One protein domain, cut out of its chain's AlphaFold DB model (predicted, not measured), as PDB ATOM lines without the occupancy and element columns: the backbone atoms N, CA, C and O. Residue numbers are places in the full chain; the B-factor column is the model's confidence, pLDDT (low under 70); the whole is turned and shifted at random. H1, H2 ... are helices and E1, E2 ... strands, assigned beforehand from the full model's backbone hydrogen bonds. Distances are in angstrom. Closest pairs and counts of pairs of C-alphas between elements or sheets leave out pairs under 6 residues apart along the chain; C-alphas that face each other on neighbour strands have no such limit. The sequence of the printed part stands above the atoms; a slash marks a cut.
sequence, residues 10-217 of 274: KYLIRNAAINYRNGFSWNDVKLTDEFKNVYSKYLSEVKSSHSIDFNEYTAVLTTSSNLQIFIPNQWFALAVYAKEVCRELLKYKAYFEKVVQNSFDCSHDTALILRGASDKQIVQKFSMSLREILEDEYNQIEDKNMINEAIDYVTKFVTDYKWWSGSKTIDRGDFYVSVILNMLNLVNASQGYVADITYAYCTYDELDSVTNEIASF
ATOM      1  N   LYS A  10     -20.683-121.267  63.017       95.88
ATOM      2  CA  LYS A  10     -21.442-121.408  64.268       95.88
ATOM      3  C   LYS A  10     -22.776-122.122  64.035       95.88
ATOM      4  O   LYS A  10     -23.148-122.994  64.818       95.88
ATOM      5  N   TYR A  11     -23.477-121.759  62.962       95.19
ATOM      6  CA  TYR A  11     -24.736-122.396  62.577       95.19
ATOM      7  C   TYR A  11     -24.514-123.838  62.105       95.19
ATOM      8  O   TYR A  11     -25.174-124.752  62.596       95.19
ATOM      9  N   LEU A  12     -23.519-124.056  61.241       96.00
ATOM     10  CA  LEU A  12     -23.190-125.379  60.713       96.00
ATOM     11  C   LEU A  12     -22.819-126.375  61.825       96.00
ATOM     12  O   LEU A  12     -23.350-127.482  61.859       96.00
ATOM     13  N   ILE A  13     -21.973-125.966  62.778       96.50
ATOM     14  CA  ILE A  13     -21.583-126.779  63.941       96.50
ATOM     15  C   ILE A  13     -22.804-127.130  64.797       96.50
ATOM     16  O   ILE A  13     -22.961-128.278  65.211       96.50
ATOM     17  N   ARG A  14     -23.686-126.156  65.062       93.31
ATOM     18  CA  ARG A  14     -24.908-126.386  65.845       93.31
ATOM     19  C   ARG A  14     -25.811-127.414  65.169       93.31
ATOM     20  O   ARG A  14     -26.272-128.338  65.835       93.31
ATOM     21  N   ASN A  15     -26.048-127.273  63.871       92.00
ATOM     22  CA  ASN A  15     -26.926-128.179  63.136       92.00
ATOM     23  C   ASN A  15     -26.340-129.586  63.044       92.00
ATOM     24  O   ASN A  15     -27.045-130.554  63.314       92.00
ATOM     25  N   ALA A  16     -25.042-129.705  62.767       93.00
ATOM     26  CA  ALA A  16     -24.350-130.987  62.783       93.00
ATOM     27  C   ALA A  16     -24.450-131.678  64.157       93.00
ATOM     28  O   ALA A  16     -24.732-132.874  64.221       93.00
ATOM     29  N   ALA A  17     -24.318-130.932  65.262       93.75
ATOM     30  CA  ALA A  17     -24.506-131.467  66.613       93.75
ATOM     31  C   ALA A  17     -25.949-131.942  66.876       93.75
ATOM     32  O   ALA A  17     -26.151-132.986  67.499       93.75
ATOM     33  N   ILE A  18     -26.959-131.201  66.402       91.62
ATOM     34  CA  ILE A  18     -28.376-131.590  66.508       91.62
ATOM     35  C   ILE A  18     -28.643-132.862  65.693       91.62
ATOM     36  O   ILE A  18     -29.241-133.805  66.213       91.62
ATOM     37  N   ASN A  19     -28.153-132.915  64.453       88.81
ATOM     38  CA  ASN A  19     -28.295-134.070  63.567       88.81
ATOM     39  C   ASN A  19     -27.638-135.311  64.170       88.81
ATOM     40  O   ASN A  19     -28.252-136.376  64.200       88.81
ATOM     41  N   TYR A  20     -26.435-135.166  64.724       91.62
ATOM     42  CA  TYR A  20     -25.770-136.223  65.481       91.62
ATOM     43  C   TYR A  20     -26.631-136.706  66.657       91.62
ATOM     44  O   TYR A  20     -26.917-137.898  66.767       91.62
ATOM     45  N   ARG A  21     -27.093-135.787  67.514       89.94
ATOM     46  CA  ARG A  21     -27.861-136.120  68.722       89.94
ATOM     47  C   ARG A  21     -29.173-136.843  68.418       89.94
ATOM     48  O   ARG A  21     -29.592-137.683  69.209       89.94
ATOM     49  N   ASN A  22     -29.822-136.487  67.313       87.06
ATOM     50  CA  ASN A  22     -31.126-137.028  66.941       87.06
ATOM     51  C   ASN A  22     -31.027-138.269  66.048       87.06
ATOM     52  O   ASN A  22     -31.935-139.096  66.067       87.06
ATOM     53  N   GLY A  23     -29.961-138.382  65.252       83.44
ATOM     54  CA  GLY A  23     -29.828-139.403  64.216       83.44
ATOM     55  C   GLY A  23     -28.934-140.583  64.588       83.44
ATOM     56  O   GLY A  23     -29.105-141.658  64.017       83.44
ATOM     57  N   PHE A  24     -27.987-140.419  65.518       87.50
ATOM     58  CA  PHE A  24     -27.019-141.476  65.799       87.50
ATOM     59  C   PHE A  24     -27.550-142.520  66.787       87.50
ATOM     60  O   PHE A  24     -27.980-142.196  67.896       87.50
ATOM     61  N   SER A  25     -27.435-143.796  66.412       84.75
ATOM     62  CA  SER A  25     -27.731-144.936  67.282       84.75
ATOM     63  C   SER A  25     -26.445-145.632  67.724       84.75
ATOM     64  O   SER A  25     -25.603-145.983  66.902       84.75
ATOM     65  N   TRP A  26     -26.319-145.901  69.026       85.31
ATOM     66  CA  TRP A  26     -25.150-146.546  69.645       85.31
ATOM     67  C   TRP A  26     -25.127-148.078  69.497       85.31
ATOM     68  O   TRP A  26     -24.650-148.788  70.381       85.31
ATOM     69  N   ASN A  27     -25.644-148.593  68.385       87.75
ATOM     70  CA  ASN A  27     -25.615-150.020  68.079       87.75
ATOM     71  C   ASN A  27     -24.231-150.459  67.579       87.75
ATOM     72  O   ASN A  27     -23.376-149.637  67.230       87.75
ATOM     73  N   ASP A  28     -24.011-151.771  67.535       91.50
ATOM     74  CA  ASP A  28     -22.860-152.344  66.842       91.50
ATOM     75  C   ASP A  28     -22.933-152.071  65.338       91.50
ATOM     76  O   ASP A  28     -24.012-152.045  64.746       91.50
ATOM     77  N   VAL A  29     -21.768-151.828  64.733       94.38
ATOM     78  CA  VAL A  29     -21.658-151.399  63.335       94.38
ATOM     79  C   VAL A  29     -20.781-152.365  62.566       94.38
ATOM     80  O   VAL A  29     -19.592-152.510  62.858       94.38
ATOM     81  N   LYS A  30     -21.343-152.976  61.529       96.69
ATOM     82  CA  LYS A  30     -20.564-153.632  60.479       96.69
ATOM     83  C   LYS A  30     -20.331-152.675  59.326       96.69
ATOM     84  O   LYS A  30     -21.245-151.969  58.901       96.69
ATOM     85  N   LEU A  31     -19.108-152.687  58.811       97.31
ATOM     86  CA  LEU A  31     -18.693-151.891  57.660       97.31
ATOM     87  C   LEU A  31     -18.752-152.735  56.386       97.31
ATOM     88  O   LEU A  31     -18.451-153.934  56.424       97.31
ATOM     89  N   THR A  32     -19.095-152.109  55.263       97.31
ATOM     90  CA  THR A  32     -19.073-152.764  53.949       97.31
ATOM     91  C   THR A  32     -17.640-153.056  53.502       97.31
ATOM     92  O   THR A  32     -16.689-152.383  53.906       97.31
ATOM     93  N   ASP A  33     -17.460-154.066  52.651       97.50
ATOM     94  CA  ASP A  33     -16.128-154.400  52.129       97.50
ATOM     95  C   ASP A  33     -15.588-153.317  51.190       97.50
ATOM     96  O   ASP A  33     -14.385-153.063  51.171       97.50
ATOM     97  N   GLU A  34     -16.472-152.619  50.475       97.69
ATOM     98  CA  GLU A  34     -16.119-151.443  49.677       97.69
ATOM     99  C   GLU A  34     -15.435-150.374  50.536       97.69
ATOM    100  O   GLU A  34     -14.309-149.973  50.241       97.69
ATOM    101  N   PHE A  35     -16.051-149.985  51.655       98.06
ATOM    102  CA  PHE A  35     -15.472-148.999  52.563       98.06
ATOM    103  C   PHE A  35     -14.127-149.444  53.134       98.06
ATOM    104  O   PHE A  35     -13.171-148.667  53.137       98.06
ATOM    105  N   LYS A  36     -14.024-150.701  53.585       98.31
ATOM    106  CA  LYS A  36     -12.767-151.249  54.122       98.31
ATOM    107  C   LYS A  36     -11.638-151.158  53.096       98.31
ATOM    108  O   LYS A  36     -10.521-150.774  53.448       98.31
ATOM    109  N   ASN A  37     -11.929-151.473  51.833       98.00
ATOM    110  CA  ASN A  37     -10.959-151.404  50.743       98.00
ATOM    111  C   ASN A  37     -10.513-149.960  50.477       98.00
ATOM    112  O   ASN A  37      -9.311-149.697  50.417       98.00
ATOM    113  N   VAL A  38     -11.458-149.019  50.387       97.94
ATOM    114  CA  VAL A  38     -11.152-147.599  50.146       97.94
ATOM    115  C   VAL A  38     -10.367-146.992  51.315       97.94
ATOM    116  O   VAL A  38      -9.376-146.297  51.096       97.94
ATOM    117  N   TYR A  39     -10.729-147.296  52.563       97.88
ATOM    118  CA  TYR A  39     -10.004-146.790  53.731       97.88
ATOM    119  C   TYR A  39      -8.586-147.372  53.833       97.88
ATOM    120  O   TYR A  39      -7.634-146.658  54.148       97.88
ATOM    121  N   SER A  40      -8.416-148.656  53.504       96.75
ATOM    122  CA  SER A  40      -7.091-149.290  53.445       96.75
ATOM    123  C   SER A  40      -6.206-148.657  52.367       96.75
ATOM    124  O   SER A  40      -5.017-148.436  52.599       96.75
ATOM    125  N   LYS A  41      -6.789-148.316  51.210       95.88
ATOM    126  CA  LYS A  41      -6.108-147.590  50.131       95.88
ATOM    127  C   LYS A  41      -5.697-146.177  50.558       95.88
ATOM    128  O   LYS A  41      -4.545-145.802  50.371       95.88
ATOM    129  N   TYR A  42      -6.589-145.428  51.210       96.12
ATOM    130  CA  TYR A  42      -6.249-144.121  51.780       96.12
ATOM    131  C   TYR A  42      -5.023-144.209  52.702       96.12
ATOM    132  O   TYR A  42      -4.095-143.406  52.586       96.12
ATOM    133  N   LEU A  43      -4.986-145.202  53.597       94.56
ATOM    134  CA  LEU A  43      -3.847-145.374  54.494       94.56
ATOM    135  C   LEU A  43      -2.563-145.714  53.737       94.56
ATOM    136  O   LEU A  43      -1.527-145.137  54.053       94.56
ATOM    137  N   SER A  44      -2.599-146.587  52.732       91.25
ATOM    138  CA  SER A  44      -1.387-146.951  51.989       91.25
ATOM    139  C   SER A  44      -0.839-145.805  51.127       91.25
ATOM    140  O   SER A  44       0.379-145.666  51.006       91.25
ATOM    141  N   GLU A  45      -1.705-144.952  50.580       92.50
ATOM    142  CA  GLU A  45      -1.313-143.833  49.715       92.50
ATOM    143  C   GLU A  45      -0.926-142.576  50.506       92.50
ATOM    144  O   GLU A  45       0.108-141.962  50.240       92.50
ATOM    145  N   VAL A  46      -1.731-142.193  51.500       90.00
ATOM    146  CA  VAL A  46      -1.582-140.918  52.231       90.00
ATOM    147  C   VAL A  46      -0.790-141.093  53.525       90.00
ATOM    148  O   VAL A  46      -0.082-140.186  53.970       90.00
ATOM    149  N   LYS A  47      -0.893-142.265  54.152       80.75
ATOM    150  CA  LYS A  47      -0.265-142.589  55.437       80.75
ATOM    151  C   LYS A  47       0.607-143.834  55.304       80.75
ATOM    152  O   LYS A  47       0.574-144.661  56.199       80.75
ATOM    153  N   SER A  48       1.396-143.946  54.232       76.50
ATOM    154  CA  SER A  48       2.117-145.144  53.729       76.50
ATOM    155  C   SER A  48       2.863-146.057  54.722       76.50
ATOM    156  O   SER A  48       3.305-147.144  54.361       76.50
ATOM    157  N   SER A  49       3.012-145.637  55.974       85.31
ATOM    158  CA  SER A  49       3.571-146.392  57.099       85.31
ATOM    159  C   SER A  49       2.520-146.874  58.116       85.31
ATOM    160  O   SER A  49       2.889-147.349  59.184       85.31
ATOM    161  N   HIS A  50       1.230-146.713  57.824       90.69
ATOM    162  CA  HIS A  50       0.103-147.156  58.638       90.69
ATOM    163  C   HIS A  50      -0.604-148.318  57.941       90.69
ATOM    164  O   HIS A  50      -0.684-148.365  56.714       90.69
ATOM    165  N   SER A  51      -1.161-149.228  58.730       93.31
ATOM    166  CA  SER A  51      -2.019-150.309  58.246       93.31
ATOM    167  C   SER A  51      -3.275-150.409  59.099       93.31
ATOM    168  O   SER A  51      -3.310-149.916  60.227       93.31
ATOM    169  N   ILE A  52      -4.313-151.044  58.560       97.12
ATOM    170  CA  ILE A  52      -5.553-151.300  59.285       97.12
ATOM    171  C   ILE A  52      -6.042-152.717  59.020       97.12
ATOM    172  O   ILE A  52      -6.079-153.159  57.875       97.12
ATOM    173  N   ASP A  53      -6.442-153.395  60.088       97.62
ATOM    174  CA  ASP A  53      -7.108-154.690  60.032       97.62
ATOM    175  C   ASP A  53      -8.555-154.521  60.491       97.62
ATOM    176  O   ASP A  53      -8.813-154.056  61.603       97.62
ATOM    177  N   PHE A  54      -9.511-154.894  59.642       98.19
ATOM    178  CA  PHE A  54     -10.935-154.821  59.958       98.19
ATOM    179  C   PHE A  54     -11.457-156.170  60.459       98.19
ATOM    180  O   PHE A  54     -11.384-157.179  59.759       98.19
ATOM    181  N   ASN A  55     -12.056-156.164  61.647       96.69
ATOM    182  CA  ASN A  55     -12.892-157.238  62.175       96.69
ATOM    183  C   ASN A  55     -14.377-156.909  61.939       96.69
ATOM    184  O   ASN A  55     -14.727-155.881  61.359       96.69
ATOM    185  N   GLU A  56     -15.274-157.772  62.421       96.06
ATOM    186  CA  GLU A  56     -16.719-157.598  62.227       96.06
ATOM    187  C   GLU A  56     -17.250-156.274  62.814       96.06
ATOM    188  O   GLU A  56     -17.967-155.552  62.124       96.06
ATOM    189  N   TYR A  57     -16.836-155.909  64.036       96.88
ATOM    190  CA  TYR A  57     -17.333-154.719  64.762       96.88
ATOM    191  C   TYR A  57     -16.237-153.741  65.209       96.88
ATOM    192  O   TYR A  57     -16.511-152.717  65.833       96.88
ATOM    193  N   THR A  58     -14.975-154.063  64.931       97.50
ATOM    194  CA  THR A  58     -13.818-153.254  65.329       97.50
ATOM    195  C   THR A  58     -12.783-153.234  64.218       97.50
ATOM    196  O   THR A  58     -12.741-154.143  63.393       97.50
ATOM    197  N   ALA A  59     -11.900-152.248  64.241       97.94
ATOM    198  CA  ALA A  59     -10.696-152.200  63.437       97.94
ATOM    199  C   ALA A  59      -9.469-151.983  64.329       97.94
ATOM    200  O   ALA A  59      -9.561-151.403  65.415       97.94
ATOM    201  N   VAL A  60      -8.312-152.449  63.873       97.94
ATOM    202  CA  VAL A  60      -7.025-152.234  64.534       97.94
ATOM    203  C   VAL A  60      -6.128-151.485  63.568       97.94
ATOM    204  O   VAL A  60      -5.687-152.041  62.566       97.94
ATOM    205  N   LEU A  61      -5.866-150.215  63.863       96.75
ATOM    206  CA  LEU A  61      -4.889-149.423  63.127       96.75
ATOM    207  C   LEU A  61      -3.513-149.617  63.761       96.75
ATOM    208  O   LEU A  61      -3.362-149.427  64.968       96.75
ATOM    209  N   THR A  62      -2.507-149.924  62.951       95.94
ATOM    210  CA  THR A  62      -1.102-149.919  63.368       95.94
ATOM    211  C   THR A  62      -0.407-148.695  62.781       95.94
ATOM    212  O   THR A  62      -0.438-148.478  61.570       95.94
ATOM    213  N   THR A  63       0.192-147.866  63.636       92.25
ATOM    214  CA  THR A  63       0.927-146.661  63.226       92.25
ATOM    215  C   THR A  63       2.340-146.994  62.748       92.25
ATOM    216  O   THR A  63       2.866-148.080  62.991       92.25
ATOM    217  N   SER A  64       3.022-145.999  62.178       88.12
ATOM    218  CA  SER A  64       4.437-146.093  61.788       88.12
ATOM    219  C   SER A  64       5.395-146.443  62.931       88.12
ATOM    220  O   SER A  64       6.482-146.968  62.698       88.12
ATOM    221  N   SER A  65       5.000-146.157  64.173       91.06
ATOM    222  CA  SER A  65       5.734-146.500  65.392       91.06
ATOM    223  C   SER A  65       5.330-147.855  65.985       91.06
ATOM    224  O   SER A  65       5.710-148.155  67.115       91.06
ATOM    225  N   ASN A  66       4.574-148.674  65.243       90.50
ATOM    226  CA  ASN A  66       3.998-149.949  65.682       90.50
ATOM    227  C   ASN A  66       3.084-149.829  66.912       90.50
ATOM    228  O   ASN A  66       2.911-150.791  67.663       90.50
ATOM    229  N   LEU A  67       2.494-148.652  67.138       93.62
ATOM    230  CA  LEU A  67       1.454-148.487  68.147       93.62
ATOM    231  C   LEU A  67       0.115-148.911  67.554       93.62
ATOM    232  O   LEU A  67      -0.166-148.640  66.388       93.62
ATOM    233  N   GLN A  68      -0.710-149.555  68.372       95.25
ATOM    234  CA  GLN A  68      -2.032-150.012  67.965       95.25
ATOM    235  C   GLN A  68      -3.113-149.085  68.507       95.25
ATOM    236  O   GLN A  68      -3.129-148.760  69.696       95.25
ATOM    237  N   ILE A  69      -4.035-148.693  67.633       94.62
ATOM    238  CA  ILE A  69      -5.261-147.984  67.986       94.62
ATOM    239  C   ILE A  69      -6.425-148.931  67.696       94.62
ATOM    240  O   ILE A  69      -6.647-149.330  66.554       94.62
ATOM    241  N   PHE A  70      -7.160-149.293  68.745       96.38
ATOM    242  CA  PHE A  70      -8.370-150.102  68.639       96.38
ATOM    243  C   PHE A  70      -9.561-149.181  68.393       96.38
ATOM    244  O   PHE A  70      -9.860-148.316  69.217       96.38
ATOM    245  N   ILE A  71     -10.223-149.363  67.257       97.25
ATOM    246  CA  ILE A  71     -11.265-148.474  66.753       97.25
ATOM    247  C   ILE A  71     -12.578-149.261  66.706       97.25
ATOM    248  O   ILE A  71     -12.708-150.174  65.892       97.25
ATOM    249  N   PRO A  72     -13.572-148.946  67.548       96.75
ATOM    250  CA  PRO A  72     -14.932-149.438  67.353       96.75
ATOM    251  C   PRO A  72     -15.479-148.930  66.017       96.75
ATOM    252  O   PRO A  72     -15.317-147.749  65.698       96.75
ATOM    253  N   ASN A  73     -16.156-149.778  65.242       97.06
ATOM    254  CA  ASN A  73     -16.636-149.385  63.913       97.06
ATOM    255  C   ASN A  73     -17.618-148.196  63.948       97.06
ATOM    256  O   ASN A  73     -17.729-147.449  62.976       97.06
ATOM    257  N   GLN A  74     -18.262-147.957  65.095       95.38
ATOM    258  CA  GLN A  74     -19.067-146.770  65.390       95.38
ATOM    259  C   GLN A  74     -18.328-145.462  65.085       95.38
ATOM    260  O   GLN A  74     -18.961-144.491  64.690       95.38
ATOM    261  N   TRP A  75     -17.004-145.410  65.255       96.88
ATOM    262  CA  TRP A  75     -16.221-144.196  65.013       96.88
ATOM    263  C   TRP A  75     -16.245-143.776  63.544       96.88
ATOM    264  O   TRP A  75     -16.307-142.581  63.257       96.88
ATOM    265  N   PHE A  76     -16.278-144.739  62.620       96.94
ATOM    266  CA  PHE A  76     -16.412-144.459  61.191       96.94
ATOM    267  C   PHE A  76     -17.790-143.890  60.845       96.94
ATOM    268  O   PHE A  76     -17.874-142.991  60.011       96.94
ATOM    269  N   ALA A  77     -18.848-144.358  61.515       95.12
ATOM    270  CA  ALA A  77     -20.200-143.818  61.368       95.12
ATOM    271  C   ALA A  77     -20.337-142.417  61.998       95.12
ATOM    272  O   ALA A  77     -20.871-141.503  61.373       95.12
ATOM    273  N   LEU A  78     -19.790-142.219  63.203       94.44
ATOM    274  CA  LEU A  78     -19.774-140.926  63.903       94.44
ATOM    275  C   LEU A  78     -19.096-139.828  63.080       94.44
ATOM    276  O   LEU A  78     -19.583-138.699  63.029       94.44
ATOM    277  N   ALA A  79     -17.986-140.159  62.420       96.88
ATOM    278  CA  ALA A  79     -17.190-139.205  61.661       96.88
ATOM    279  C   ALA A  79     -17.965-138.516  60.520       96.88
ATOM    280  O   ALA A  79     -17.620-137.386  60.165       96.88
ATOM    281  N   VAL A  80     -19.022-139.142  59.985       95.00
ATOM    282  CA  VAL A  80     -19.839-138.584  58.889       95.00
ATOM    283  C   VAL A  80     -20.593-137.334  59.331       95.00
ATOM    284  O   VAL A  80     -20.623-136.353  58.594       95.00
ATOM    285  N   TYR A  81     -21.116-137.305  60.562       94.88
ATOM    286  CA  TYR A  81     -21.820-136.133  61.108       94.88
ATOM    287  C   TYR A  81     -20.934-134.887  61.188       94.88
ATOM    288  O   TYR A  81     -21.435-133.767  61.201       94.88
ATOM    289  N   ALA A  82     -19.614-135.069  61.231       96.44
ATOM    290  CA  ALA A  82     -18.646-133.982  61.277       96.44
ATOM    291  C   ALA A  82     -18.061-133.607  59.909       96.44
ATOM    292  O   ALA A  82     -17.320-132.624  59.822       96.44
ATOM    293  N   LYS A  83     -18.381-134.359  58.849       95.19
ATOM    294  CA  LYS A  83     -17.765-134.223  57.522       95.19
ATOM    295  C   LYS A  83     -17.950-132.819  56.950       95.19
ATOM    296  O   LYS A  83     -16.976-132.161  56.592       95.19
ATOM    297  N   GLU A  84     -19.180-132.310  56.943       95.25
ATOM    298  CA  GLU A  84     -19.457-130.974  56.403       95.25
ATOM    299  C   GLU A  84     -18.781-129.849  57.188       95.25
ATOM    300  O   GLU A  84     -18.246-128.914  56.592       95.25
ATOM    301  N   VAL A  85     -18.772-129.947  58.520       97.75
ATOM    302  CA  VAL A  85     -18.097-128.976  59.390       97.75
ATOM    303  C   VAL A  85     -16.598-128.980  59.126       97.75
ATOM    304  O   VAL A  85     -15.992-127.918  59.014       97.75
ATOM    305  N   CYS A  86     -15.990-130.159  58.993       98.06
ATOM    306  CA  CYS A  86     -14.567-130.279  58.709       98.06
ATOM    307  C   CYS A  86     -14.213-129.692  57.333       98.06
ATOM    308  O   CYS A  86     -13.257-128.924  57.243       98.06
ATOM    309  N   ARG A  87     -15.009-129.947  56.285       97.12
ATOM    310  CA  ARG A  87     -14.829-129.292  54.974       97.12
ATOM    311  C   ARG A  87     -14.874-127.779  55.071       97.12
ATOM    312  O   ARG A  87     -14.005-127.101  54.526       97.12
ATOM    313  N   GLU A  88     -15.864-127.259  55.783       98.00
ATOM    314  CA  GLU A  88     -16.010-125.823  55.952       98.00
ATOM    315  C   GLU A  88     -14.806-125.242  56.712       98.00
ATOM    316  O   GLU A  88     -14.197-124.283  56.253       98.00
ATOM    317  N   LEU A  89     -14.359-125.875  57.801       98.31
ATOM    318  CA  LEU A  89     -13.148-125.469  58.528       98.31
ATOM    319  C   LEU A  89     -11.902-125.433  57.627       98.31
ATOM    320  O   LEU A  89     -11.101-124.500  57.724       98.31
ATOM    321  N   LEU A  90     -11.734-126.422  56.743       98.06
ATOM    322  CA  LEU A  90     -10.629-126.455  55.780       98.06
ATOM    323  C   LEU A  90     -10.744-125.336  54.736       98.06
ATOM    324  O   LEU A  90      -9.735-124.712  54.412       98.06
ATOM    325  N   LYS A  91     -11.959-125.010  54.275       97.88
ATOM    326  CA  LYS A  91     -12.215-123.881  53.365       97.88
ATOM    327  C   LYS A  91     -11.809-122.546  53.995       97.88
ATOM    328  O   LYS A  91     -11.109-121.748  53.373       97.88
ATOM    329  N   TYR A  92     -12.172-122.325  55.256       98.38
ATOM    330  CA  TYR A  92     -11.762-121.139  56.013       98.38
ATOM    331  C   TYR A  92     -10.245-121.067  56.215       98.38
ATOM    332  O   TYR A  92      -9.646-120.002  56.041       98.38
ATOM    333  N   LYS A  93      -9.609-122.198  56.546       97.94
ATOM    334  CA  LYS A  93      -8.150-122.285  56.662       97.94
ATOM    335  C   LYS A  93      -7.455-121.948  55.342       97.94
ATOM    336  O   LYS A  93      -6.491-121.189  55.365       97.94
ATOM    337  N   ALA A  94      -7.973-122.421  54.211       97.81
ATOM    338  CA  ALA A  94      -7.415-122.104  52.900       97.81
ATOM    339  C   ALA A  94      -7.429-120.591  52.615       97.81
ATOM    340  O   ALA A  94      -6.440-120.055  52.120       97.81
ATOM    341  N   TYR A  95      -8.498-119.866  52.975       98.25
ATOM    342  CA  TYR A  95      -8.514-118.401  52.843       98.25
ATOM    343  C   TYR A  95      -7.521-117.708  53.772       98.25
ATOM    344  O   TYR A  95      -6.848-116.769  53.347       98.25
ATOM    345  N   PHE A  96      -7.387-118.177  55.015       97.94
ATOM    346  CA  PHE A  96      -6.339-117.685  55.908       97.94
ATOM    347  C   PHE A  96      -4.949-117.870  55.283       97.94
ATOM    348  O   PHE A  96      -4.187-116.909  55.206       97.94
ATOM    349  N   GLU A  97      -4.639-119.067  54.781       97.31
ATOM    350  CA  GLU A  97      -3.347-119.378  54.163       97.31
ATOM    351  C   GLU A  97      -3.077-118.520  52.921       97.31
ATOM    352  O   GLU A  97      -1.985-117.963  52.809       97.31
ATOM    353  N   LYS A  98      -4.076-118.321  52.048       97.25
ATOM    354  CA  LYS A  98      -3.975-117.420  50.884       97.25
ATOM    355  C   LYS A  98      -3.648-115.982  51.297       97.25
ATOM    356  O   LYS A  98      -2.757-115.361  50.723       97.25
ATOM    357  N   VAL A  99      -4.339-115.448  52.308       97.44
ATOM    358  CA  VAL A  99      -4.089-114.084  52.808       97.44
ATOM    359  C   VAL A  99      -2.689-113.971  53.400       97.44
ATOM    360  O   VAL A  99      -1.971-113.017  53.098       97.44
ATOM    361  N   VAL A 100      -2.282-114.939  54.228       95.38
ATOM    362  CA  VAL A 100      -0.940-114.955  54.815       95.38
ATOM    363  C   VAL A 100       0.115-114.982  53.717       95.38
ATOM    364  O   VAL A 100       0.992-114.127  53.723       95.38
ATOM    365  N   GLN A 101      -0.001-115.890  52.749       94.75
ATOM    366  CA  GLN A 101       0.956-116.027  51.653       94.75
ATOM    367  C   GLN A 101       1.113-114.738  50.832       94.75
ATOM    368  O   GLN A 101       2.216-114.436  50.378       94.75
ATOM    369  N   ASN A 102       0.034-113.970  50.658       91.50
ATOM    370  CA  ASN A 102       0.039-112.762  49.834       91.50
ATOM    371  C   ASN A 102       0.424-111.487  50.593       91.50
ATOM    372  O   ASN A 102       0.755-110.481  49.967       91.50
ATOM    373  N   SER A 103       0.296-111.455  51.919       91.81
ATOM    374  CA  SER A 103       0.323-110.188  52.668       91.81
ATOM    375  C   SER A 103       1.100-110.223  53.981       91.81
ATOM    376  O   SER A 103       1.230-109.175  54.626       91.81
ATOM    377  N   PHE A 104       1.622-111.379  54.392       92.56
ATOM    378  CA  PHE A 104       2.296-111.568  55.675       92.56
ATOM    379  C   PHE A 104       3.533-112.467  55.542       92.56
ATOM    380  O   PHE A 104       3.613-113.320  54.668       92.56
ATOM    381  N   ASP A 105       4.499-112.290  56.445       88.31
ATOM    382  CA  ASP A 105       5.787-112.994  56.360       88.31
ATOM    383  C   ASP A 105       5.749-114.400  56.982       88.31
ATOM    384  O   ASP A 105       6.490-115.293  56.573       88.31
ATOM    385  N   CYS A 106       4.902-114.609  57.997       90.12
ATOM    386  CA  CYS A 106       4.880-115.835  58.795       90.12
ATOM    387  C   CYS A 106       3.454-116.220  59.215       90.12
ATOM    388  O   CYS A 106       2.748-115.436  59.854       90.12
ATOM    389  N   SER A 107       3.047-117.455  58.903       90.06
ATOM    390  CA  SER A 107       1.719-117.994  59.242       90.06
ATOM    391  C   SER A 107       1.495-118.119  60.748       90.06
ATOM    392  O   SER A 107       0.468-117.672  61.259       90.06
ATOM    393  N   HIS A 108       2.484-118.651  61.469       92.06
ATOM    394  CA  HIS A 108       2.382-118.882  62.909       92.06
ATOM    395  C   HIS A 108       2.176-117.578  63.692       92.06
ATOM    396  O   HIS A 108       1.224-117.450  64.464       92.06
ATOM    397  N   ASP A 109       3.026-116.581  63.437       91.69
ATOM    398  CA  ASP A 109       2.967-115.294  64.132       91.69
ATOM    399  C   ASP A 109       1.668-114.549  63.803       91.69
ATOM    400  O   ASP A 109       1.009-114.007  64.693       91.69
ATOM    401  N   THR A 110       1.242-114.598  62.536       93.06
ATOM    402  CA  THR A 110      -0.023-114.001  62.093       93.06
ATOM    403  C   THR A 110      -1.219-114.648  62.799       93.06
ATOM    404  O   THR A 110      -2.085-113.938  63.310       93.06
ATOM    405  N   ALA A 111      -1.256-115.983  62.902       94.06
ATOM    406  CA  ALA A 111      -2.317-116.703  63.607       94.06
ATOM    407  C   ALA A 111      -2.372-116.356  65.105       94.06
ATOM    408  O   ALA A 111      -3.464-116.192  65.655       94.06
ATOM    409  N   LEU A 112      -1.217-116.221  65.770       93.12
ATOM    410  CA  LEU A 112      -1.141-115.832  67.182       93.12
ATOM    411  C   LEU A 112      -1.676-114.416  67.421       93.12
ATOM    412  O   LEU A 112      -2.469-114.211  68.343       93.12
ATOM    413  N   ILE A 113      -1.271-113.457  66.585       92.06
ATOM    414  CA  ILE A 113      -1.696-112.060  66.712       92.06
ATOM    415  C   ILE A 113      -3.196-111.921  66.435       92.06
ATOM    416  O   ILE A 113      -3.912-111.294  67.219       92.06
ATOM    417  N   LEU A 114      -3.687-112.536  65.352       94.56
ATOM    418  CA  LEU A 114      -5.100-112.468  64.976       94.56
ATOM    419  C   LEU A 114      -5.999-113.119  66.030       94.56
ATOM    420  O   LEU A 114      -7.006-112.518  66.394       94.56
ATOM    421  N   ARG A 115      -5.601-114.267  66.603       92.62
ATOM    422  CA  ARG A 115      -6.370-114.956  67.656       92.62
ATOM    423  C   ARG A 115      -6.641-114.071  68.873       92.62
ATOM    424  O   ARG A 115      -7.681-114.210  69.511       92.62
ATOM    425  N   GLY A 116      -5.691-113.209  69.234       82.06
ATOM    426  CA  GLY A 116      -5.856-112.273  70.345       82.06
ATOM    427  C   GLY A 116      -6.727-111.064  70.004       82.06
ATOM    428  O   GLY A 116      -7.142-110.353  70.917       82.06
ATOM    429  N   ALA A 117      -6.961-110.805  68.709       82.69
ATOM    430  CA  ALA A 117      -7.610-109.609  68.170       82.69
ATOM    431  C   ALA A 117      -7.076-108.291  68.776       82.69
ATOM    432  O   ALA A 117      -7.774-107.276  68.820       82.69
ATOM    433  N   SER A 118      -5.839-108.304  69.280       76.75
ATOM    434  CA  SER A 118      -5.267-107.206  70.060       76.75
ATOM    435  C   SER A 118      -4.768-106.073  69.172       76.75
ATOM    436  O   SER A 118      -4.786-104.913  69.582       76.75
ATOM    437  N   ASP A 119      -4.351-106.401  67.949       89.19
ATOM    438  CA  ASP A 119      -3.866-105.441  66.967       89.19
ATOM    439  C   ASP A 119      -4.916-105.203  65.874       89.19
ATOM    440  O   ASP A 119      -5.076-105.979  64.929       89.19
ATOM    441  N   LYS A 120      -5.633-104.083  65.999       92.12
ATOM    442  CA  LYS A 120      -6.663-103.679  65.034       92.12
ATOM    443  C   LYS A 120      -6.099-103.362  63.647       92.12
ATOM    444  O   LYS A 120      -6.827-103.524  62.672       92.12
ATOM    445  N   GLN A 121      -4.844-102.917  63.542       93.56
ATOM    446  CA  GLN A 121      -4.228-102.623  62.245       93.56
ATOM    447  C   GLN A 121      -3.957-103.917  61.484       93.56
ATOM    448  O   GLN A 121      -4.227-103.993  60.288       93.56
ATOM    449  N   ILE A 122      -3.494-104.955  62.184       93.06
ATOM    450  CA  ILE A 122      -3.270-106.278  61.591       93.06
ATOM    451  C   ILE A 122      -4.592-106.929  61.175       93.06
ATOM    452  O   ILE A 122      -4.676-107.449  60.064       93.06
ATOM    453  N   VAL A 123      -5.642-106.839  62.001       95.75
ATOM    454  CA  VAL A 123      -6.985-107.318  61.621       95.75
ATOM    455  C   VAL A 123      -7.497-106.579  60.380       95.75
ATOM    456  O   VAL A 123      -7.954-107.216  59.437       95.75
ATOM    457  N   GLN A 124      -7.363-105.249  60.331       96.00
ATOM    458  CA  GLN A 124      -7.774-104.465  59.164       96.00
ATOM    459  C   GLN A 124      -6.975-104.840  57.910       96.00
ATOM    460  O   GLN A 124      -7.565-105.006  56.845       96.00
ATOM    461  N   LYS A 125      -5.651-105.004  58.030       96.25
ATOM    462  CA  LYS A 125      -4.792-105.465  56.933       96.25
ATOM    463  C   LYS A 125      -5.259-106.825  56.416       96.25
ATOM    464  O   LYS A 125      -5.445-106.969  55.216       96.25
ATOM    465  N   PHE A 126      -5.517-107.780  57.312       97.50
ATOM    466  CA  PHE A 126      -6.035-109.099  56.950       97.50
ATOM    467  C   PHE A 126      -7.358-108.999  56.176       97.50
ATOM    468  O   PHE A 126      -7.474-109.568  55.095       97.50
ATOM    469  N   SER A 127      -8.338-108.240  56.681       97.31
ATOM    470  CA  SER A 127      -9.641-108.096  56.019       97.31
ATOM    471  C   SER A 127      -9.554-107.383  54.662       97.31
ATOM    472  O   SER A 127     -10.323-107.718  53.763       97.31
ATOM    473  N   MET A 128      -8.635-106.423  54.486       97.50
ATOM    474  CA  MET A 128      -8.398-105.770  53.188       97.50
ATOM    475  C   MET A 128      -7.758-106.733  52.182       97.50
ATOM    476  O   MET A 128      -8.270-106.872  51.078       97.50
ATOM    477  N   SER A 129      -6.713-107.463  52.580       97.81
ATOM    478  CA  SER A 129      -6.088-108.484  51.731       97.81
ATOM    479  C   SER A 129      -7.070-109.590  51.337       97.81
ATOM    480  O   SER A 129      -7.092-110.037  50.194       97.81
ATOM    481  N   LEU A 130      -7.924-110.023  52.272       98.31
ATOM    482  CA  LEU A 130      -8.976-110.997  51.988       98.31
ATOM    483  C   LEU A 130      -9.992-110.456  50.978       98.31
ATOM    484  O   LEU A 130     -10.422-111.195  50.095       98.31
ATOM    485  N   ARG A 131     -10.376-109.182  51.101       97.81
ATOM    486  CA  ARG A 131     -11.284-108.531  50.154       97.81
ATOM    487  C   ARG A 131     -10.719-108.557  48.739       97.81
ATOM    488  O   ARG A 131     -11.441-108.961  47.840       97.81
ATOM    489  N   GLU A 132      -9.458-108.172  48.565       97.12
ATOM    490  CA  GLU A 132      -8.797-108.178  47.254       97.12
ATOM    491  C   GLU A 132      -8.817-109.578  46.623       97.12
ATOM    492  O   GLU A 132      -9.195-109.724  45.463       97.12
ATOM    493  N   ILE A 133      -8.505-110.617  47.408       97.38
ATOM    494  CA  ILE A 133      -8.550-112.017  46.956       97.38
ATOM    495  C   ILE A 133      -9.968-112.424  46.539       97.38
ATOM    496  O   ILE A 133     -10.158-113.007  45.475       97.38
ATOM    497  N   LEU A 134     -10.977-112.129  47.363       96.94
ATOM    498  CA  LEU A 134     -12.357-112.533  47.084       96.94
ATOM    499  C   LEU A 134     -12.977-111.752  45.920       96.94
ATOM    500  O   LEU A 134     -13.755-112.320  45.158       96.94
ATOM    501  N   GLU A 135     -12.656-110.469  45.768       95.75
ATOM    502  CA  GLU A 135     -13.134-109.653  44.649       95.75
ATOM    503  C   GLU A 135     -12.522-110.095  43.314       95.75
ATOM    504  O   GLU A 135     -13.212-110.018  42.296       95.75
ATOM    505  N   ASP A 136     -11.287-110.607  43.317       95.44
ATOM    506  CA  ASP A 136     -10.654-111.216  42.143       95.44
ATOM    507  C   ASP A 136     -11.244-112.603  41.824       95.44
ATOM    508  O   ASP A 136     -11.751-112.816  40.718       95.44
ATOM    509  N   GLU A 137     -11.274-113.518  42.806       95.56
ATOM    510  CA  GLU A 137     -11.786-114.892  42.639       95.56
ATOM    511  C   GLU A 137     -13.272-114.927  42.248       95.56
ATOM    512  O   GLU A 137     -13.688-115.764  41.446       95.56
ATOM    513  N   TYR A 138     -14.073-114.001  42.785       94.62
ATOM    514  CA  TYR A 138     -15.518-113.914  42.565       94.62
ATOM    515  C   TYR A 138     -15.909-112.646  41.796       94.62
ATOM    516  O   TYR A 138     -16.952-112.036  42.050       94.62
ATOM    517  N   ASN A 139     -15.095-112.231  40.821       92.19
ATOM    518  CA  ASN A 139     -15.338-110.998  40.063       92.19
ATOM    519  C   ASN A 139     -16.696-110.975  39.320       92.19
ATOM    520  O   ASN A 139     -17.303-109.906  39.215       92.19
ATOM    521  N   GLN A 140     -17.213-112.139  38.904       91.56
ATOM    522  CA  GLN A 140     -18.509-112.300  38.226       91.56
ATOM    523  C   GLN A 140     -19.714-112.438  39.172       91.56
ATOM    524  O   GLN A 140     -20.833-112.599  38.694       91.56
ATOM    525  N   ILE A 141     -19.526-112.413  40.498       90.62
ATOM    526  CA  ILE A 141     -20.649-112.588  41.427       90.62
ATOM    527  C   ILE A 141     -21.572-111.362  41.402       90.62
ATOM    528  O   ILE A 141     -21.106-110.224  41.549       90.62
ATOM    529  N   GLU A 142     -22.872-111.604  41.211       88.19
ATOM    530  CA  GLU A 142     -23.898-110.556  41.152       88.19
ATOM    531  C   GLU A 142     -24.193-109.986  42.547       88.19
ATOM    532  O   GLU A 142     -24.166-108.768  42.742       88.19
ATOM    533  N   ASP A 143     -24.391-110.854  43.546       89.56
ATOM    534  CA  ASP A 143     -24.615-110.430  44.928       89.56
ATOM    535  C   ASP A 143     -23.293-110.157  45.662       89.56
ATOM    536  O   ASP A 143     -22.676-111.028  46.280       89.56
ATOM    537  N   LYS A 144     -22.861-108.892  45.648       89.06
ATOM    538  CA  LYS A 144     -21.674-108.442  46.396       89.06
ATOM    539  C   LYS A 144     -21.814-108.600  47.917       89.06
ATOM    540  O   LYS A 144     -20.794-108.555  48.610       89.06
ATOM    541  N   ASN A 145     -23.016-108.828  48.457       92.00
ATOM    542  CA  ASN A 145     -23.162-109.141  49.880       92.00
ATOM    543  C   ASN A 145     -22.513-110.477  50.239       92.00
ATOM    544  O   ASN A 145     -21.968-110.583  51.333       92.00
ATOM    545  N   MET A 146     -22.459-111.446  49.319       92.88
ATOM    546  CA  MET A 146     -21.786-112.730  49.556       92.88
ATOM    547  C   MET A 146     -20.291-112.552  49.856       92.88
ATOM    548  O   MET A 146     -19.755-113.228  50.733       92.88
ATOM    549  N   ILE A 147     -19.623-111.603  49.187       95.62
ATOM    550  CA  ILE A 147     -18.225-111.247  49.477       95.62
ATOM    551  C   ILE A 147     -18.118-110.608  50.865       95.62
ATOM    552  O   ILE A 147     -17.246-110.975  51.650       95.62
ATOM    553  N   ASN A 148     -19.009-109.670  51.199       95.38
ATOM    554  CA  ASN A 148     -18.985-109.005  52.504       95.38
ATOM    555  C   ASN A 148     -19.242-109.982  53.665       95.38
ATOM    556  O   ASN A 148     -18.553-109.905  54.680       95.38
ATOM    557  N   GLU A 149     -20.181-110.917  53.508       96.31
ATOM    558  CA  GLU A 149     -20.435-111.993  54.472       96.31
ATOM    559  C   GLU A 149     -19.218-112.908  54.625       96.31
ATOM    560  O   GLU A 149     -18.815-113.214  55.746       96.31
ATOM    561  N   ALA A 150     -18.588-113.301  53.515       97.50
ATOM    562  CA  ALA A 150     -17.385-114.119  53.552       97.50
ATOM    563  C   ALA A 150     -16.233-113.423  54.288       97.50
ATOM    564  O   ALA A 150     -15.564-114.046  55.112       97.50
ATOM    565  N   ILE A 151     -16.039-112.120  54.055       98.06
ATOM    566  CA  ILE A 151     -15.038-111.322  54.771       98.06
ATOM    567  C   ILE A 151     -15.335-111.299  56.270       98.06
ATOM    568  O   ILE A 151     -14.420-111.523  57.065       98.06
ATOM    569  N   ASP A 152     -16.585-111.044  56.671       97.62
ATOM    570  CA  ASP A 152     -16.984-111.040  58.083       97.62
ATOM    571  C   ASP A 152     -16.722-112.402  58.734       97.62
ATOM    572  O   ASP A 152     -16.068-112.482  59.777       97.62
ATOM    573  N   TYR A 153     -17.155-113.488  58.097       98.44
ATOM    574  CA  TYR A 153     -16.993-114.824  58.649       98.44
ATOM    575  C   TYR A 153     -15.536-115.274  58.724       98.44
ATOM    576  O   TYR A 153     -15.111-115.758  59.774       98.44
ATOM    577  N   VAL A 154     -14.737-115.097  57.671       98.44
ATOM    578  CA  VAL A 154     -13.314-115.473  57.708       98.44
ATOM    579  C   VAL A 154     -12.548-114.582  58.692       98.44
ATOM    580  O   VAL A 154     -11.698-115.079  59.430       98.44
ATOM    581  N   THR A 155     -12.890-113.293  58.805       97.75
ATOM    582  CA  THR A 155     -12.303-112.418  59.835       97.75
ATOM    583  C   THR A 155     -12.672-112.899  61.245       97.75
ATOM    584  O   THR A 155     -11.803-112.971  62.116       97.75
ATOM    585  N   LYS A 156     -13.925-113.308  61.489       97.06
ATOM    586  CA  LYS A 156     -14.342-113.928  62.760       97.06
ATOM    587  C   LYS A 156     -13.622-115.240  63.025       97.06
ATOM    588  O   LYS A 156     -13.204-115.477  64.149       97.06
ATOM    589  N   PHE A 157     -13.410-116.074  62.016       97.88
ATOM    590  CA  PHE A 157     -12.680-117.329  62.175       97.88
ATOM    591  C   PHE A 157     -11.254-117.111  62.700       97.88
ATOM    592  O   PHE A 157     -10.815-117.825  63.604       97.88
ATOM    593  N   VAL A 158     -10.553-116.085  62.209       97.25
ATOM    594  CA  VAL A 158      -9.177-115.800  62.646       97.25
ATOM    595  C   VAL A 158      -9.092-114.996  63.951       97.25
ATOM    596  O   VAL A 158      -8.040-115.026  64.587       97.25
ATOM    597  N   THR A 159     -10.170-114.327  64.383       96.56
ATOM    598  CA  THR A 159     -10.175-113.426  65.560       96.56
ATOM    599  C   THR A 159     -11.022-113.889  66.748       96.56
ATOM    600  O   THR A 159     -10.687-113.590  67.891       96.56
ATOM    601  N   ASP A 160     -12.097-114.639  66.517       95.56
ATOM    602  CA  ASP A 160     -13.045-115.099  67.532       95.56
ATOM    603  C   ASP A 160     -13.145-116.627  67.521       95.56
ATOM    604  O   ASP A 160     -13.990-117.245  66.875       95.56
ATOM    605  N   TYR A 161     -12.267-117.259  68.294       94.88
ATOM    606  CA  TYR A 161     -12.215-118.717  68.375       94.88
ATOM    607  C   TYR A 161     -13.405-119.306  69.133       94.88
ATOM    608  O   TYR A 161     -13.752-120.466  68.925       94.88
ATOM    609  N   LYS A 162     -14.070-118.521  69.989       93.06
ATOM    610  CA  LYS A 162     -15.272-118.989  70.687       93.06
ATOM    611  C   LYS A 162     -16.435-119.133  69.712       93.06
ATOM    612  O   LYS A 162     -17.215-120.069  69.857       93.06
ATOM    613  N   TRP A 163     -16.524-118.259  68.706       95.12
ATOM    614  CA  TRP A 163     -17.580-118.299  67.692       95.12
ATOM    615  C   TRP A 163     -17.657-119.640  66.945       95.12
ATOM    616  O   TRP A 163     -18.761-120.123  66.700       95.12
ATOM    617  N   TRP A 164     -16.518-120.281  66.659       94.50
ATOM    618  CA  TRP A 164     -16.445-121.572  65.957       94.50
ATOM    619  C   TRP A 164     -15.963-122.743  66.834       94.50
ATOM    620  O   TRP A 164     -15.645-123.811  66.323       94.50
ATOM    621  N   SER A 165     -15.937-122.582  68.164       92.88
ATOM    622  CA  SER A 165     -15.478-123.612  69.123       92.88
ATOM    623  C   SER A 165     -14.006-124.046  68.971       92.88
ATOM    624  O   SER A 165     -13.628-125.175  69.304       92.88
ATOM    625  N   GLY A 166     -13.151-123.144  68.496       92.31
ATOM    626  CA  GLY A 166     -11.717-123.346  68.330       92.31
ATOM    627  C   GLY A 166     -10.917-123.266  69.629       92.31
ATOM    628  O   GLY A 166     -11.132-122.393  70.467       92.31
ATOM    629  N   SER A 167      -9.925-124.148  69.785       90.56
ATOM    630  CA  SER A 167      -9.020-124.160  70.954       90.56
ATOM    631  C   SER A 167      -7.538-123.967  70.607       90.56
ATOM    632  O   SER A 167      -6.748-123.527  71.449       90.56
ATOM    633  N   LYS A 168      -7.160-124.251  69.360       92.56
ATOM    634  CA  LYS A 168      -5.788-124.230  68.835       92.56
ATOM    635  C   LYS A 168      -5.681-123.219  67.712       92.56
ATOM    636  O   LYS A 168      -6.651-123.035  66.987       92.56
ATOM    637  N   THR A 169      -4.510-122.602  67.572       93.38
ATOM    638  CA  THR A 169      -4.231-121.663  66.481       93.38
ATOM    639  C   THR A 169      -4.438-122.327  65.116       93.38
ATOM    640  O   THR A 169      -4.106-123.499  64.930       93.38
ATOM    641  N   ILE A 170      -5.040-121.585  64.189       94.62
ATOM    642  CA  ILE A 170      -5.480-122.058  62.862       94.62
ATOM    643  C   ILE A 170      -4.339-122.534  61.950       94.62
ATOM    644  O   ILE A 170      -4.558-123.372  61.074       94.62
ATOM    645  N   ASP A 171      -3.112-122.061  62.174       93.81
ATOM    646  CA  ASP A 171      -1.915-122.499  61.449       93.81
ATOM    647  C   ASP A 171      -1.621-123.991  61.679       93.81
ATOM    648  O   ASP A 171      -1.142-124.687  60.782       93.81
ATOM    649  N   ARG A 172      -1.996-124.533  62.841       95.00
ATOM    650  CA  ARG A 172      -1.723-125.928  63.198       95.00
ATOM    651  C   ARG A 172      -2.483-126.921  62.323       95.00
ATOM    652  O   ARG A 172      -3.638-126.710  61.963       95.00
ATOM    653  N   GLY A 173      -1.859-128.065  62.037       92.56
ATOM    654  CA  GLY A 173      -2.490-129.160  61.286       92.56
ATOM    655  C   GLY A 173      -3.670-129.818  62.012       92.56
ATOM    656  O   GLY A 173      -4.543-130.380  61.371       92.56
ATOM    657  N   ASP A 174      -3.734-129.698  63.338       94.69
ATOM    658  CA  ASP A 174      -4.730-130.329  64.211       94.69
ATOM    659  C   ASP A 174      -5.744-129.327  64.802       94.69
ATOM    660  O   ASP A 174      -6.345-129.588  65.852       94.69
ATOM    661  N   PHE A 175      -5.916-128.164  64.160       96.19
ATOM    662  CA  PHE A 175      -6.793-127.077  64.620       96.19
ATOM    663  C   PHE A 175      -8.274-127.486  64.721       96.19
ATOM    664  O   PHE A 175      -8.993-127.011  65.600       96.19
ATOM    665  N   TYR A 176      -8.713-128.402  63.855       96.94
ATOM    666  CA  TYR A 176     -10.098-128.858  63.747       96.94
ATOM    667  C   TYR A 176     -10.497-129.865  64.840       96.94
ATOM    668  O   TYR A 176     -11.682-130.023  65.132       96.94
ATOM    669  N   VAL A 177      -9.523-130.535  65.470       95.75
ATOM    670  CA  VAL A 177      -9.762-131.705  66.335       95.75
ATOM    671  C   VAL A 177     -10.720-131.388  67.482       95.75
ATOM    672  O   VAL A 177     -11.680-132.120  67.701       95.75
ATOM    673  N   SER A 178     -10.516-130.279  68.203       93.88
ATOM    674  CA  SER A 178     -11.400-129.938  69.329       93.88
ATOM    675  C   SER A 178     -12.815-129.583  68.888       93.88
ATOM    676  O   SER A 178     -13.751-129.841  69.633       93.88
ATOM    677  N   VAL A 179     -12.975-128.993  67.702       95.88
ATOM    678  CA  VAL A 179     -14.291-128.614  67.176       95.88
ATOM    679  C   VAL A 179     -15.111-129.870  66.922       95.88
ATOM    680  O   VAL A 179     -16.224-129.985  67.427       95.88
ATOM    681  N   ILE A 180     -14.520-130.839  66.214       97.69
ATOM    682  CA  ILE A 180     -15.162-132.117  65.889       97.69
ATOM    683  C   ILE A 180     -15.537-132.871  67.164       97.69
ATOM    684  O   ILE A 180     -16.684-133.278  67.328       97.69
ATOM    685  N   LEU A 181     -14.587-133.031  68.088       95.81
ATOM    686  CA  LEU A 181     -14.823-133.806  69.303       95.81
ATOM    687  C   LEU A 181     -15.874-133.155  70.206       95.81
ATOM    688  O   LEU A 181     -16.752-133.854  70.698       95.81
ATOM    689  N   ASN A 182     -15.837-131.832  70.385       93.00
ATOM    690  CA  ASN A 182     -16.838-131.131  71.191       93.00
ATOM    691  C   ASN A 182     -18.234-131.229  70.564       93.00
ATOM    692  O   ASN A 182     -19.209-131.474  71.270       93.00
ATOM    693  N   MET A 183     -18.329-131.070  69.243       94.56
ATOM    694  CA  MET A 183     -19.591-131.165  68.508       94.56
ATOM    695  C   MET A 183     -20.219-132.562  68.610       94.56
ATOM    696  O   MET A 183     -21.433-132.676  68.765       94.56
ATOM    697  N   LEU A 184     -19.396-133.612  68.572       95.25
ATOM    698  CA  LEU A 184     -19.824-135.005  68.738       95.25
ATOM    699  C   LEU A 184     -19.892-135.451  70.213       95.25
ATOM    700  O   LEU A 184     -20.150-136.619  70.485       95.25
ATOM    701  N   ASN A 185     -19.655-134.544  71.171       92.75
ATOM    702  CA  ASN A 185     -19.608-134.824  72.610       92.75
ATOM    703  C   ASN A 185     -18.649-135.979  72.993       92.75
ATOM    704  O   ASN A 185     -18.975-136.850  73.804       92.75
ATOM    705  N   LEU A 186     -17.462-135.992  72.383       92.75
ATOM    706  CA  LEU A 186     -16.437-137.024  72.530       92.75
ATOM    707  C   LEU A 186     -15.290-136.572  73.440       92.75
ATOM    708  O   LEU A 186     -14.844-135.424  73.414       92.75
ATOM    709  N   VAL A 187     -14.748-137.511  74.217       88.81
ATOM    710  CA  VAL A 187     -13.613-137.257  75.115       88.81
ATOM    711  C   VAL A 187     -12.304-137.398  74.343       88.81
ATOM    712  O   VAL A 187     -11.922-138.490  73.933       88.81
ATOM    713  N   ASN A 188     -11.564-136.297  74.199       84.56
ATOM    714  CA  ASN A 188     -10.334-136.251  73.398       84.56
ATOM    715  C   ASN A 188      -9.310-137.338  73.764       84.56
ATOM    716  O   ASN A 188      -8.816-138.039  72.885       84.56
ATOM    717  N   ALA A 189      -9.063-137.543  75.060       82.81
ATOM    718  CA  ALA A 189      -8.069-138.505  75.538       82.81
ATOM    719  C   ALA A 189      -8.317-139.956  75.081       82.81
ATOM    720  O   ALA A 189      -7.369-140.734  75.030       82.81
ATOM    721  N   SER A 190      -9.562-140.329  74.765       83.88
ATOM    722  CA  SER A 190      -9.927-141.690  74.358       83.88
ATOM    723  C   SER A 190     -10.437-141.797  72.923       83.88
ATOM    724  O   SER A 190     -10.395-142.888  72.369       83.88
ATOM    725  N   GLN A 191     -10.926-140.708  72.326       90.75
ATOM    726  CA  GLN A 191     -11.658-140.721  71.051       90.75
ATOM    727  C   GLN A 191     -11.069-139.767  70.002       90.75
ATOM    728  O   GLN A 191     -11.703-139.501  68.983       90.75
ATOM    729  N   GLY A 192      -9.849-139.260  70.217       91.81
ATOM    730  CA  GLY A 192      -9.197-138.301  69.317       91.81
ATOM    731  C   GLY A 192      -9.147-138.736  67.847       91.81
ATOM    732  O   GLY A 192      -9.350-137.904  66.967       91.81
ATOM    733  N   TYR A 193      -8.991-140.038  67.585       95.62
ATOM    734  CA  TYR A 193      -8.887-140.583  66.227       95.62
ATOM    735  C   TYR A 193     -10.177-140.438  65.395       95.62
ATOM    736  O   TYR A 193     -10.128-140.525  64.172       95.62
ATOM    737  N   VAL A 194     -11.335-140.163  66.017       97.88
ATOM    738  CA  VAL A 194     -12.561-139.818  65.268       97.88
ATOM    739  C   VAL A 194     -12.327-138.582  64.397       97.88
ATOM    740  O   VAL A 194     -12.784-138.539  63.259       97.88
ATOM    741  N   ALA A 195     -11.555-137.608  64.887       97.44
ATOM    742  CA  ALA A 195     -11.218-136.420  64.115       97.44
ATOM    743  C   ALA A 195     -10.315-136.753  62.911       97.44
ATOM    744  O   ALA A 195     -10.534-136.206  61.833       97.44
ATOM    745  N   ASP A 196      -9.356-137.676  63.062       96.44
ATOM    746  CA  ASP A 196      -8.510-138.146  61.955       96.44
ATOM    747  C   ASP A 196      -9.330-138.880  60.879       96.44
ATOM    748  O   ASP A 196      -9.106-138.680  59.685       96.44
ATOM    749  N   ILE A 197     -10.321-139.686  61.285       98.06
ATOM    750  CA  ILE A 197     -11.262-140.329  60.354       98.06
ATOM    751  C   ILE A 197     -12.071-139.269  59.598       98.06
ATOM    752  O   ILE A 197     -12.143-139.322  58.371       98.06
ATOM    753  N   THR A 198     -12.644-138.280  60.296       98.25
ATOM    754  CA  THR A 198     -13.385-137.196  59.634       98.25
ATOM    755  C   THR A 198     -12.500-136.427  58.657       98.25
ATOM    756  O   THR A 198     -12.939-136.118  57.550       98.25
ATOM    757  N   TYR A 199     -11.250-136.138  59.029       97.69
ATOM    758  CA  TYR A 199     -10.302-135.479  58.135       97.69
ATOM    759  C   TYR A 199     -10.059-136.309  56.871       97.69
ATOM    760  O   TYR A 199     -10.131-135.762  55.772       97.69
ATOM    761  N   ALA A 200      -9.874-137.629  56.999       97.31
ATOM    762  CA  ALA A 200      -9.726-138.525  55.854       97.31
ATOM    763  C   ALA A 200     -10.922-138.440  54.889       97.31
ATOM    764  O   ALA A 200     -10.716-138.324  53.683       97.31
ATOM    765  N   TYR A 201     -12.157-138.397  55.404       97.50
ATOM    766  CA  TYR A 201     -13.364-138.223  54.579       97.50
ATOM    767  C   TYR A 201     -13.414-136.865  53.866       97.50
ATOM    768  O   TYR A 201     -14.054-136.724  52.827       97.50
ATOM    769  N   CYS A 202     -12.769-135.839  54.419       96.06
ATOM    770  CA  CYS A 202     -12.770-134.496  53.842       96.06
ATOM    771  C   CYS A 202     -11.672-134.276  52.805       96.06
ATOM    772  O   CYS A 202     -11.802-133.360  52.001       96.06
ATOM    773  N   THR A 203     -10.599-135.067  52.845       95.69
ATOM    774  CA  THR A 203      -9.395-134.841  52.031       95.69
ATOM    775  C   THR A 203      -9.081-135.967  51.051       95.69
ATOM    776  O   THR A 203      -8.013-135.951  50.443       95.69
ATOM    777  N   TYR A 204      -9.943-136.976  50.942       96.62
ATOM    778  CA  TYR A 204      -9.758-138.092  50.023       96.62
ATOM    779  C   TYR A 204     -11.076-138.412  49.314       96.62
ATOM    780  O   TYR A 204     -12.003-138.940  49.926       96.62
ATOM    781  N   ASP A 205     -11.154-138.080  48.025       96.06
ATOM    782  CA  ASP A 205     -12.404-138.049  47.249       96.06
ATOM    783  C   ASP A 205     -13.141-139.396  47.209       96.06
ATOM    784  O   ASP A 205     -14.370-139.444  47.286       96.06
ATOM    785  N   GLU A 206     -12.407-140.511  47.138       96.88
ATOM    786  CA  GLU A 206     -13.017-141.845  47.168       96.88
ATOM    787  C   GLU A 206     -13.665-142.129  48.528       96.88
ATOM    788  O   GLU A 206     -14.755-142.696  48.572       96.88
ATOM    789  N   LEU A 207     -13.047-141.684  49.633       97.31
ATOM    790  CA  LEU A 207     -13.632-141.810  50.970       97.31
ATOM    791  C   LEU A 207     -14.843-140.900  51.136       97.31
ATOM    792  O   LEU A 207     -15.831-141.332  51.722       97.31
ATOM    793  N   ASP A 208     -14.799-139.671  50.619       95.56
ATOM    794  CA  ASP A 208     -15.978-138.805  50.611       95.56
ATOM    795  C   ASP A 208     -17.159-139.485  49.919       95.56
ATOM    796  O   ASP A 208     -18.251-139.573  50.483       95.56
ATOM    797  N   SER A 209     -16.901-140.013  48.722       95.38
ATOM    798  CA  SER A 209     -17.912-140.627  47.866       95.38
ATOM    799  C   SER A 209     -18.578-141.823  48.545       95.38
ATOM    800  O   SER A 209     -19.804-141.882  48.625       95.38
ATOM    801  N   VAL A 210     -17.793-142.755  49.102       96.44
ATOM    802  CA  VAL A 210     -18.354-143.952  49.761       96.44
ATOM    803  C   VAL A 210     -18.982-143.654  51.125       96.44
ATOM    804  O   VAL A 210     -19.754-144.470  51.625       96.44
ATOM    805  N   THR A 211     -18.686-142.495  51.723       94.94
ATOM    806  CA  THR A 211     -19.262-142.037  53.002       94.94
ATOM    807  C   THR A 211     -20.258-140.896  52.820       94.94
ATOM    808  O   THR A 211     -20.445-140.068  53.719       94.94
ATOM    809  N   ASN A 212     -20.885-140.795  51.643       89.44
ATOM    810  CA  ASN A 212     -21.894-139.769  51.408       89.44
ATOM    811  C   ASN A 212     -23.095-139.928  52.345       89.44
ATOM    812  O   ASN A 212     -23.583-138.947  52.894       89.44
ATOM    813  N   GLU A 213     -23.498-141.172  52.592       87.62
ATOM    814  CA  GLU A 213     -24.593-141.520  53.487       87.62
ATOM    815  C   GLU A 213     -24.128-142.603  54.463       87.62
ATOM    816  O   GLU A 213     -23.296-143.441  54.138       87.62
ATOM    817  N   ILE A 214     -24.662-142.634  55.683       89.88
ATOM    818  CA  ILE A 214     -24.276-143.674  56.657       89.88
ATOM    819  C   ILE A 214     -24.651-145.072  56.148       89.88
ATOM    820  O   ILE A 214     -23.868-146.015  56.287       89.88
ATOM    821  N   ALA A 215     -25.806-145.196  55.495       89.00
ATOM    822  CA  ALA A 215     -26.287-146.453  54.937       89.00
ATOM    823  C   ALA A 215     -25.434-146.970  53.759       89.00
ATOM    824  O   ALA A 215     -25.488-148.160  53.459       89.00
ATOM    825  N   SER A 216     -24.614-146.130  53.105       89.94
ATOM    826  CA  SER A 216     -23.789-146.574  51.968       89.94
ATOM    827  C   SER A 216     -22.576-147.406  52.390       89.94
ATOM    828  O   SER A 216     -22.070-148.198  51.598       89.94
ATOM    829  N   PHE A 217     -22.108-147.268  53.635       94.00
ATOM    830  CA  PHE A 217     -20.916-147.976  54.118       94.00
ATOM    831  C   PHE A 217     -21.105-148.740  55.428       94.00
ATOM    832  O   PHE A 217     -20.162-149.369  55.921       94.00
TER     833      PHE A 217
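AT A GLANCE: This is residues 10 to 217 of the 274 residues of an uncharacterized protein of Bullifex porci (UniProt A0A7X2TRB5). Two lobes are joined by the long helix H4: at its last end H5, H6 and H7 pack into a smaller helical lobe, while at its first end a larger lobe holds H2, H3 and H8 to H12, with the small sheet E1 E2 E3 at its far side and H2 over one face of that sheet. H1 runs along one side of the larger lobe, where the last residues of H3 and H8, Tyr 81 and Met 183, meet it, and residues 160 to 176 lead back from H7 to H8. The printed part has 208 residues and is mostly helix, with twelve named helices and three strands in the order H1 H2 E1 E2 E3 H3 to H12; the sheet, E1 E2 E3, is antiparallel. It is compact, with a radius of gyration of the C-alphas of 18.9 A and spans of 56 by 37 by 30 A.

IN THESE COORDINATES: H1, residues 10 to 23, begins at C-alpha 10 (-21.442, -121.408, 64.268) and is 19.9 A long. H2 is residues 33 to 46, 19.8 A. E1 is 51 to 54, E2 58 to 62 and E3 68 to 72. H3 is 74 to 81; H4, 83 to 103, is 30.5 A long and begins at (-17.765, -134.223, 57.522). H5 is 107 to 116, H6 120 to 137, 25.6 A, and H7 144 to 159, 22.9 A. H8 is 177 to 183, H9 188 to 191, H10 193 to 203, H11 205 to 210 and H12 214 to 217, ending at C-alpha 217 (-20.916, -147.976, 54.118).

HOW THE PARTS SIT: H1 touches the hub H4, closest at the C-alphas of Ile 13 and Val 85, 6.1 A, at a shallow tilt of 20 degrees, opposite ways. H2 is on the sheet at a height of 8.6 A, over E1. The strands form a meander, each the antiparallel neighbour of the one before: N 53 and O 60 are 2.9 A apart, N 59 and O 71 2.8 A, both within hydrogen-bond range. H10 touches H3, C-alphas of Ala 79 and Thr 198 closest at 4.8 A. H6 and H7 form a helical hairpin, Ser 127 and Thr 155 having the closest C-alphas, 6.4 A. H9 and H8 only just touch, only at the corner, with 3 pairs of C-alphas within 8 A. Every O i to N i+4 pair is within hydrogen-bond range in H1, H2, H4 to H8, H10 and H11, against 2 of 4 in H3; H9 and H12 are too short for such a pair.

THE WHOLE: The C-alphas of Glu 56 and Gln 121, the two farthest apart, are 56.4 A apart. The printed part has no cut; H7 to H8 is the long link. Mean pLDDT of the printed part is 94.1, and no printed residue is under 70.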